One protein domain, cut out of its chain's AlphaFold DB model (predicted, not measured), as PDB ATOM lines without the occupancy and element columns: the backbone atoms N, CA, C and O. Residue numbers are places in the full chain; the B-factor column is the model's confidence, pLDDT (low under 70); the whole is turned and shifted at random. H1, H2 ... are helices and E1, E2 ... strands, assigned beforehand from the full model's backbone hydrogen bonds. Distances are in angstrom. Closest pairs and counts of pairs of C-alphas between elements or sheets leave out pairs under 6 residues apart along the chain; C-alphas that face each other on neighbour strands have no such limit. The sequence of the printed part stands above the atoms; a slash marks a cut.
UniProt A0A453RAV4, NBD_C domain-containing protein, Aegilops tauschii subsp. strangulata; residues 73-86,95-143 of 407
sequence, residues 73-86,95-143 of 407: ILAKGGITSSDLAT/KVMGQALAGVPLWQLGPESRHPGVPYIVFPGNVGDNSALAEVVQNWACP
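This is residues 73 to 86 and 95 to 143 of the 407 residues of the protein "NBD_C domain-containing protein" of Aegilops tauschii subsp. strangulata (UniProt A0A453RAV4). A small twisted sheet of four strands forms the middle layer of three, with one short helix over each face: H1 on one, H2 on the other, both running along E4. The printed part has 63 residues, with two named helices and four named strands in the order E1 H1 E2 E3 E4 H2. The sheet, E1 E4 E3 E2, is mixed, and so is the class, helices and strands. The whole is compact, with a radius of gyration of the C-alphas of 11.5 A and spans of 34 by 29 by 17 A.

Inner strand E4, residues 119 to 123, forms an antiparallel hairpin with E3, residues 104 to 109, at 150 degrees; N 120 and O 107 are within hydrogen-bond range at 2.8 A. E3 also forms an antiparallel hairpin with edge strand E2, residues 95 to 101, at 147 degrees, with N 97 and O 106 at 2.9 A. E2, E3 and E4 are a meander, each strand the antiparallel neighbour of the one before. Edge strand E1, residues 73 to 76, is parallel to E4 at 10 degrees, with N 121 and O 73 at 2.8 A. H1, residues 78 to 86, and H2, residues 132 to 140, are on opposite faces, each at a height of 8.5 A over the sheet and over E4, at 0 and 5 degrees to it on the local plane. The closest C-alphas of H1 and E4 are those of Ser 81 and Val 122, 5.9 A; of H2 and E2, Ala 100 and Val 136, 6.6 A. In both helices every O i to N i+4 pair is within hydrogen-bond range.

E1 starts at C-alpha 73 (86.125, -2.421, 30.568). E2 is 16.7 A long and E3 15.8 A; E4 is 12.6 A, H1 12.3 A and E1 10.2 A. H2, 12.5 A, ends at C-alpha 140 (91.136, -2.916, 22.331).

The C-alphas farthest apart are those of Glu 112 and Asn 130, 34.6 A. Residues 87 to 94, between H1 and E2, are not printed; C-alphas 86 and 95 are 14.2 A apart across the cut. Of the links printed whole, none is long. The mean pLDDT of the printed part is 90.9; residues 142 to 143 are under 70.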
ATOM      1  N   ILE A  73      87.489  -2.926  30.417       95.44
ATOM      2  CA  ILE A  73      86.125  -2.421  30.568       95.44
ATOM      3  C   ILE A  73      86.070  -1.033  29.945       95.44
ATOM      4  O   ILE A  73      86.882  -0.175  30.280       95.44
ATOM      5  N   LEU A  74      85.091  -0.791  29.076       95.81
ATOM      6  CA  LEU A  74      84.816   0.526  28.511       95.81
ATOM      7  C   LEU A  74      83.428   0.989  28.948       95.81
ATOM      8  O   LEU A  74      82.431   0.317  28.691       95.81
ATOM      9  N   ALA A  75      83.358   2.160  29.578       95.50
ATOM     10  CA  ALA A  75      82.100   2.798  29.946       95.50
ATOM     11  C   ALA A  75      81.912   4.106  29.170       95.50
ATOM     12  O   ALA A  75      82.810   4.943  29.108       95.50
ATOM     13  N   LYS A  76      80.730   4.297  28.574       93.12
ATOM     14  CA  LYS A  76      80.372   5.516  27.835       93.12
ATOM     15  C   LYS A  76      79.503   6.429  28.700       93.12
ATOM     16  O   LYS A  76      78.480   6.008  29.236       93.12
ATOM     17  N   GLY A  77      79.885   7.703  28.769       89.81
ATOM     18  CA  GLY A  77      79.198   8.748  29.527       89.81
ATOM     19  C   GLY A  77      79.812   8.971  30.909       89.81
ATOM     20  O   GLY A  77      80.219   8.027  31.580       89.81
ATOM     21  N   GLY A  78      79.882  10.232  31.348       87.06
ATOM     22  CA  GLY A  78      80.593  10.604  32.581       87.06
ATOM     23  C   GLY A  78      79.977  10.004  33.848       87.06
ATOM     24  O   GLY A  78      80.678   9.374  34.635       87.06
ATOM     25  N   ILE A  79      78.656  10.138  34.010       88.44
ATOM     26  CA  ILE A  79      77.934   9.615  35.183       88.44
ATOM     27  C   ILE A  79      77.986   8.087  35.202       88.44
ATOM     28  O   ILE A  79      78.387   7.506  36.205       88.44
ATOM     29  N   THR A  80      77.656   7.441  34.079       91.06
ATOM     30  CA  THR A  80      77.698   5.979  33.945       91.06
ATOM     31  C   THR A  80      79.082   5.432  34.277       91.06
ATOM     32  O   THR A  80      79.193   4.475  35.034       91.06
ATOM     33  N   SER A  81      80.148   6.062  33.774       94.25
ATOM     34  CA  SER A  81      81.514   5.617  34.064       94.25
ATOM     35  C   SER A  81      81.855   5.753  35.552       94.25
ATOM     36  O   SER A  81      82.380   4.830  36.166       94.25
ATOM     37  N   SER A  82      81.490   6.874  36.175       93.75
ATOM     38  CA  SER A  82      81.697   7.064  37.615       93.75
ATOM     39  C   SER A  82      80.950   6.014  38.445       93.75
ATOM     40  O   SER A  82      81.519   5.427  39.370       93.75
ATOM     41  N   ASP A  83      79.685   5.758  38.114       95.00
ATOM     42  CA  ASP A  83      78.838   4.798  38.820       95.00
ATOM     43  C   ASP A  83      79.350   3.363  38.661       95.00
ATOM     44  O   ASP A  83      79.435   2.633  39.646       95.00
ATOM     45  N   LEU A  84      79.755   2.962  37.455       95.94
ATOM     46  CA  LEU A  84      80.328   1.636  37.231       95.94
ATOM     47  C   LEU A  84      81.657   1.461  37.974       95.94
ATOM     48  O   LEU A  84      81.838   0.455  38.657       95.94
ATOM     49  N   ALA A  85      82.563   2.440  37.905       95.38
ATOM     50  CA  ALA A  85      83.844   2.365  38.600       95.38
ATOM     51  C   ALA A  85      83.669   2.249  40.122       95.38
ATOM     52  O   ALA A  85      84.263   1.378  40.751       95.38
ATOM     53  N   THR A  86      82.830   3.100  40.716       95.38
ATOM     54  CA  THR A  86      82.729   3.211  42.179       95.38
ATOM     55  C   THR A  86      81.731   2.240  42.803       95.38
ATOM     56  O   THR A  86      82.012   1.694  43.867       95.38
ATOM     57  N   LYS A  95      95.102   4.020  38.710       95.06
ATOM     58  CA  LYS A  95      96.259   4.680  38.106       95.06
ATOM     59  C   LYS A  95      95.857   5.187  36.727       95.06
ATOM     60  O   LYS A  95      95.339   4.417  35.926       95.06
ATOM     61  N   VAL A  96      96.086   6.466  36.439       95.19
ATOM     62  CA  VAL A  96      95.896   6.998  35.082       95.19
ATOM     63  C   VAL A  96      97.087   6.556  34.241       95.19
ATOM     64  O   VAL A  96      98.216   6.956  34.514       95.19
ATOM     65  N   MET A  97      96.834   5.696  33.258       94.00
ATOM     66  CA  MET A  97      97.872   5.121  32.397       94.00
ATOM     67  C   MET A  97      98.150   5.990  31.171       94.00
ATOM     68  O   MET A  97      99.223   5.901  30.586       94.00
ATOM     69  N   GLY A  98      97.192   6.835  30.794       94.19
ATOM     70  CA  GLY A  98      97.276   7.694  29.624       94.19
ATOM     71  C   GLY A  98      95.898   7.910  29.018       94.19
ATOM     72  O   GLY A  98      94.908   8.086  29.735       94.19
ATOM     73  N   GLN A  99      95.841   7.889  27.692       94.44
ATOM     74  CA  GLN A  99      94.620   8.083  26.923       94.44
ATOM     75  C   GLN A  99      94.467   6.955  25.897       94.44
ATOM     76  O   GLN A  99      95.439   6.605  25.237       94.44
ATOM     77  N   ALA A 100      93.261   6.391  25.773       90.94
ATOM     78  CA  ALA A 100      92.937   5.393  24.743       90.94
ATOM     79  C   ALA A 100      92.691   6.044  23.366       90.94
ATOM     80  O   ALA A 100      92.891   5.425  22.331       90.94
ATOM     81  N   LEU A 101      92.266   7.305  23.385       92.56
ATOM     82  CA  LEU A 101      92.143   8.236  22.265       92.56
ATOM     83  C   LEU A 101      92.300   9.642  22.857       92.56
ATOM     84  O   LEU A 101      92.040   9.824  24.048       92.56
ATOM     85  N   ALA A 102      92.692  10.646  22.072       91.12
ATOM     86  CA  ALA A 102      92.782  12.025  22.556       91.12
ATOM     87  C   ALA A 102      91.488  12.450  23.288       91.12
ATOM     88  O   ALA A 102      90.405  12.482  22.707       91.12
ATOM     89  N   GLY A 103      91.597  12.748  24.588       91.31
ATOM     90  CA  GLY A 103      90.452  13.104  25.439       91.31
ATOM     91  C   GLY A 103      89.657  11.933  26.040       91.31
ATOM     92  O   GLY A 103      88.701  12.188  26.767       91.31
ATOM     93  N   VAL A 104      90.049  10.677  25.806       95.12
ATOM     94  CA  VAL A 104      89.461   9.457  26.393       95.12
ATOM     95  C   VAL A 104      90.441   8.852  27.413       95.12
ATOM     96  O   VAL A 104      91.411   8.206  27.012       95.12
ATOM     97  N   PRO A 105      90.241   9.054  28.730       95.12
ATOM     98  CA  PRO A 105      91.150   8.545  29.754       95.12
ATOM     99  C   PRO A 105      91.197   7.017  29.835       95.12
ATOM    100  O   PRO A 105      90.162   6.346  29.831       95.12
ATOM    101  N   LEU A 106      92.412   6.492  30.006       96.19
ATOM    102  CA  LEU A 106      92.683   5.090  30.307       96.19
ATOM    103  C   LEU A 106      93.156   4.953  31.754       96.19
ATOM    104  O   LEU A 106      94.197   5.498  32.138       96.19
ATOM    105  N   TRP A 107      92.403   4.211  32.556       96.31
ATOM    106  CA  TRP A 107      92.731   3.918  33.947       96.31
ATOM    107  C   TRP A 107      93.111   2.449  34.114       96.31
ATOM    108  O   TRP A 107      92.664   1.591  33.366       96.31
ATOM    109  N   GLN A 108      93.907   2.148  35.130       96.00
ATOM    110  CA  GLN A 108      94.142   0.794  35.613       96.00
ATOM    111  C   GLN A 108      93.533   0.665  37.007       96.00
ATOM    112  O   GLN A 108      93.867   1.447  37.906       96.00
ATOM    113  N   LEU A 109      92.625  -0.298  37.183       95.31
ATOM    114  CA  LEU A 109      91.916  -0.493  38.445       95.31
ATOM    115  C   LEU A 109      92.866  -0.943  39.564       95.31
ATOM    116  O   LEU A 109      93.722  -1.808  39.371       95.31
ATOM    117  N   GLY A 110      92.711  -0.344  40.747       93.50
ATOM    118  CA  GLY A 110      93.537  -0.642  41.915       93.50
ATOM    119  C   GLY A 110      93.232  -1.995  42.582       93.50
ATOM    120  O   GLY A 110      92.241  -2.650  42.252       93.50
ATOM    121  N   PRO A 111      94.054  -2.400  43.570       92.38
ATOM    122  CA  PRO A 111      93.949  -3.695  44.254       92.38
ATOM    123  C   PRO A 111      92.657  -3.897  45.058       92.38
ATOM    124  O   PRO A 111      92.277  -5.033  45.299       92.38
ATOM    125  N   GLU A 112      91.973  -2.819  45.453       91.31
ATOM    126  CA  GLU A 112      90.699  -2.885  46.192       91.31
ATOM    127  C   GLU A 112      89.466  -3.078  45.285       91.31
ATOM    128  O   GLU A 112      88.356  -3.180  45.790       91.31
ATOM    129  N   SER A 113      89.633  -3.087  43.959       94.38
ATOM    130  CA  SER A 113      88.516  -3.266  43.018       94.38
ATOM    131  C   SER A 113      88.162  -4.743  42.800       94.38
ATOM    132  O   SER A 113      88.994  -5.620  43.024       94.38
ATOM    133  N   ARG A 114      86.965  -5.032  42.267       92.31
ATOM    134  CA  ARG A 114      86.547  -6.402  41.883       92.31
ATOM    135  C   ARG A 114      87.451  -7.046  40.823       92.31
ATOM    136  O   ARG A 114      87.538  -8.269  40.756       92.31
ATOM    137  N   HIS A 115      88.143  -6.244  40.012       91.56
ATOM    138  CA  HIS A 115      89.055  -6.732  38.977       91.56
ATOM    139  C   HIS A 115      90.383  -5.958  38.982       91.56
ATOM    140  O   HIS A 115      90.624  -5.127  38.100       91.56
ATOM    141  N   PRO A 116      91.277  -6.234  39.949       92.50
ATOM    142  CA  PRO A 116      92.557  -5.545  40.051       92.50
ATOM    143  C   PRO A 116      93.382  -5.637  38.768       92.50
ATOM    144  O   PRO A 116      93.461  -6.688  38.122       92.50
ATOM    145  N   GLY A 117      94.006  -4.520  38.399       91.12
ATOM    146  CA  GLY A 117      94.868  -4.414  37.226       91.12
ATOM    147  C   GLY A 117      94.133  -4.357  35.887       91.12
ATOM    148  O   GLY A 117      94.785  -4.077  34.883       91.12
ATOM    149  N   VAL A 118      92.810  -4.572  35.850       93.38
ATOM    150  CA  VAL A 118      92.042  -4.496  34.602       93.38
ATOM    151  C   VAL A 118      92.009  -3.044  34.096       93.38
ATOM    152  O   VAL A 118      91.712  -2.129  34.875       93.38
ATOM    153  N   PRO A 119      92.326  -2.805  32.812       95.56
ATOM    154  CA  PRO A 119      92.128  -1.524  32.148       95.56
ATOM    155  C   PRO A 119      90.662  -1.070  32.166       95.56
ATOM    156  O   PRO A 119      89.754  -1.823  31.813       95.56
ATOM    157  N   TYR A 120      90.434   0.183  32.549       97.00
ATOM    158  CA  TYR A 120      89.131   0.837  32.606       97.00
ATOM    159  C   TYR A 120      89.147   2.119  31.766       97.00
ATOM    160  O   TYR A 120      89.825   3.091  32.103       97.00
ATOM    161  N   ILE A 121      88.412   2.117  30.657       96.69
ATOM    162  CA  ILE A 121      88.335   3.215  29.692       96.69
ATOM    163  C   ILE A 121      87.085   4.045  29.983       96.69
ATOM    164  O   ILE A 121      85.956   3.553  29.904       96.69
ATOM    165  N   VAL A 122      87.292   5.326  30.281       95.56
ATOM    166  CA  VAL A 122      86.214   6.296  30.507       95.56
ATOM    167  C   VAL A 122      85.965   7.033  29.204       95.56
ATOM    168  O   VAL A 122      86.709   7.944  28.867       95.56
ATOM    169  N   PHE A 123      84.927   6.666  28.457       95.88
ATOM    170  CA  PHE A 123      84.610   7.313  27.187       95.88
ATOM    171  C   PHE A 123      83.651   8.497  27.410       95.88
ATOM    172  O   PHE A 123      82.461   8.285  27.681       95.88
ATOM    173  N   PRO A 124      84.089   9.763  27.268       92.00
ATOM    174  CA  PRO A 124      83.222  10.912  27.518       92.00
ATOM    175  C   PRO A 124      82.136  11.047  26.450       92.00
ATOM    176  O   PRO A 124      82.313  10.662  25.296       92.00
ATOM    177  N   GLY A 125      80.979  11.605  26.808       86.00
ATOM    178  CA  GLY A 125      79.840  11.739  25.887       86.00
ATOM    179  C   GLY A 125      80.112  12.624  24.663       86.00
ATOM    180  O   GLY A 125      79.475  12.431  23.636       86.00
ATOM    181  N   ASN A 126      81.075  13.536  24.768       86.75
ATOM    182  CA  ASN A 126      81.328  14.658  23.863       86.75
ATOM    183  C   ASN A 126      82.710  14.616  23.179       86.75
ATOM    184  O   ASN A 126      83.188  15.651  22.724       86.75
ATOM    185  N   VAL A 127      83.370  13.456  23.156       87.75
ATOM    186  CA  VAL A 127      84.695  13.279  22.539       87.75
ATOM    187  C   VAL A 127      84.576  12.452  21.264       87.75
ATOM    188  O   VAL A 127      83.912  11.413  21.270       87.75
ATOM    189  N   GLY A 128      85.266  12.911  20.218       89.00
ATOM    190  CA  GLY A 128      85.349  12.253  18.918       89.00
ATOM    191  C   GLY A 128      84.117  12.441  18.030       89.00
ATOM    192  O   GLY A 128      83.173  13.151  18.379       89.00
ATOM    193  N   ASP A 129      84.158  11.811  16.861       91.44
ATOM    194  CA  ASP A 129      83.038  11.733  15.925       91.44
ATOM    195  C   ASP A 129      82.169  10.484  16.185       91.44
ATOM    196  O   ASP A 129      82.293   9.802  17.206       91.44
ATOM    197  N   ASN A 130      81.263  10.173  15.256       87.19
ATOM    198  CA  ASN A 130      80.366   9.021  15.379       87.19
ATOM    199  C   ASN A 130      81.092   7.659  15.293       87.19
ATOM    200  O   ASN A 130      80.485   6.642  15.634       87.19
ATOM    201  N   SER A 131      82.356   7.630  14.863       91.06
ATOM    202  CA  SER A 131      83.206   6.434  14.772       91.06
ATOM    203  C   SER A 131      84.161   6.272  15.951       91.06
ATOM    204  O   SER A 131      84.566   5.148  16.228       91.06
ATOM    205  N   ALA A 132      84.471   7.333  16.698       92.50
ATOM    206  CA  ALA A 132      85.504   7.310  17.737       92.50
ATOM    207  C   ALA A 132      85.327   6.209  18.803       92.50
ATOM    208  O   ALA A 132      86.302   5.626  19.270       92.50
ATOM    209  N   LEU A 133      84.088   5.887  19.200       91.06
ATOM    210  CA  LEU A 133      83.846   4.767  20.121       91.06
ATOM    211  C   LEU A 133      84.157   3.415  19.472       91.06
ATOM    212  O   LEU A 133      84.733   2.549  20.124       91.06
ATOM    213  N   ALA A 134      83.776   3.244  18.207       89.69
ATOM    214  CA  ALA A 134      84.066   2.028  17.460       89.69
ATOM    215  C   ALA A 134      85.575   1.864  17.237       89.69
ATOM    216  O   ALA A 134      86.073   0.761  17.401       89.69
ATOM    217  N   GLU A 135      86.298   2.951  16.965       89.81
ATOM    218  CA  GLU A 135      87.759   2.962  16.833       89.81
ATOM    219  C   GLU A 135      88.451   2.531  18.135       89.81
ATOM    220  O   GLU A 135      89.300   1.642  18.128       89.81
ATOM    221  N   VAL A 136      88.040   3.092  19.281       90.81
ATOM    222  CA  VAL A 136      88.584   2.668  20.582       90.81
ATOM    223  C   VAL A 136      88.280   1.195  20.845       90.81
ATOM    224  O   VAL A 136      89.158   0.481  21.312       90.81
ATOM    225  N   VAL A 137      87.072   0.717  20.534       89.81
ATOM    226  CA  VAL A 137      86.756  -0.711  20.679       89.81
ATOM    227  C   VAL A 137      87.599  -1.556  19.727       89.81
ATOM    228  O   VAL A 137      88.149  -2.543  20.178       89.81
ATOM    229  N   GLN A 138      87.777  -1.182  18.459       83.81
ATOM    230  CA  GLN A 138      88.602  -1.934  17.502       83.81
ATOM    231  C   GLN A 138      90.057  -2.075  17.957       83.81
ATOM    232  O   GLN A 138      90.635  -3.146  17.815       83.81
ATOM    233  N   ASN A 139      90.622  -1.028  18.559       82.44
ATOM    234  CA  ASN A 139      92.000  -1.038  19.053       82.44
ATOM    235  C   ASN A 139      92.196  -1.875  20.333       82.44
ATOM    236  O   ASN A 139      93.332  -2.144  20.713       82.44
ATOM    237  N   TRP A 140      91.110  -2.231  21.029       82.12
ATOM    238  CA  TRP A 140      91.136  -2.916  22.331       82.12
ATOM    239  C   TRP A 140      90.423  -4.270  22.338       82.12
ATOM    240  O   TRP A 140      90.629  -5.067  23.256       82.12
ATOM    241  N   ALA A 141      89.573  -4.513  21.343       75.44
ATOM    242  CA  ALA A 141      88.911  -5.777  21.090       75.44
ATOM    243  C   ALA A 141      89.942  -6.898  20.976       75.44
ATOM    244  O   ALA A 141      91.134  -6.649  20.783       75.44
ATOM    245  N   CYS A 142      89.486  -8.150  21.093       58.84
ATOM    246  CA  CYS A 142      90.363  -9.271  20.770       58.84
ATOM    247  C   CYS A 142      90.924  -9.010  19.380       58.84
ATOM    248  O   CYS A 142      90.103  -8.835  18.473       58.84
ATOM    249  N   PRO A 143      92.257  -8.937  19.206       55.66
ATOM    250  CA  PRO A 143      92.779  -8.865  17.867       55.66
ATOM    251  C   PRO A 143      92.164 -10.039  17.118       55.66
ATOM    252  O   PRO A 143      92.209 -11.181  17.584       55.66
TER     253      PRO A 143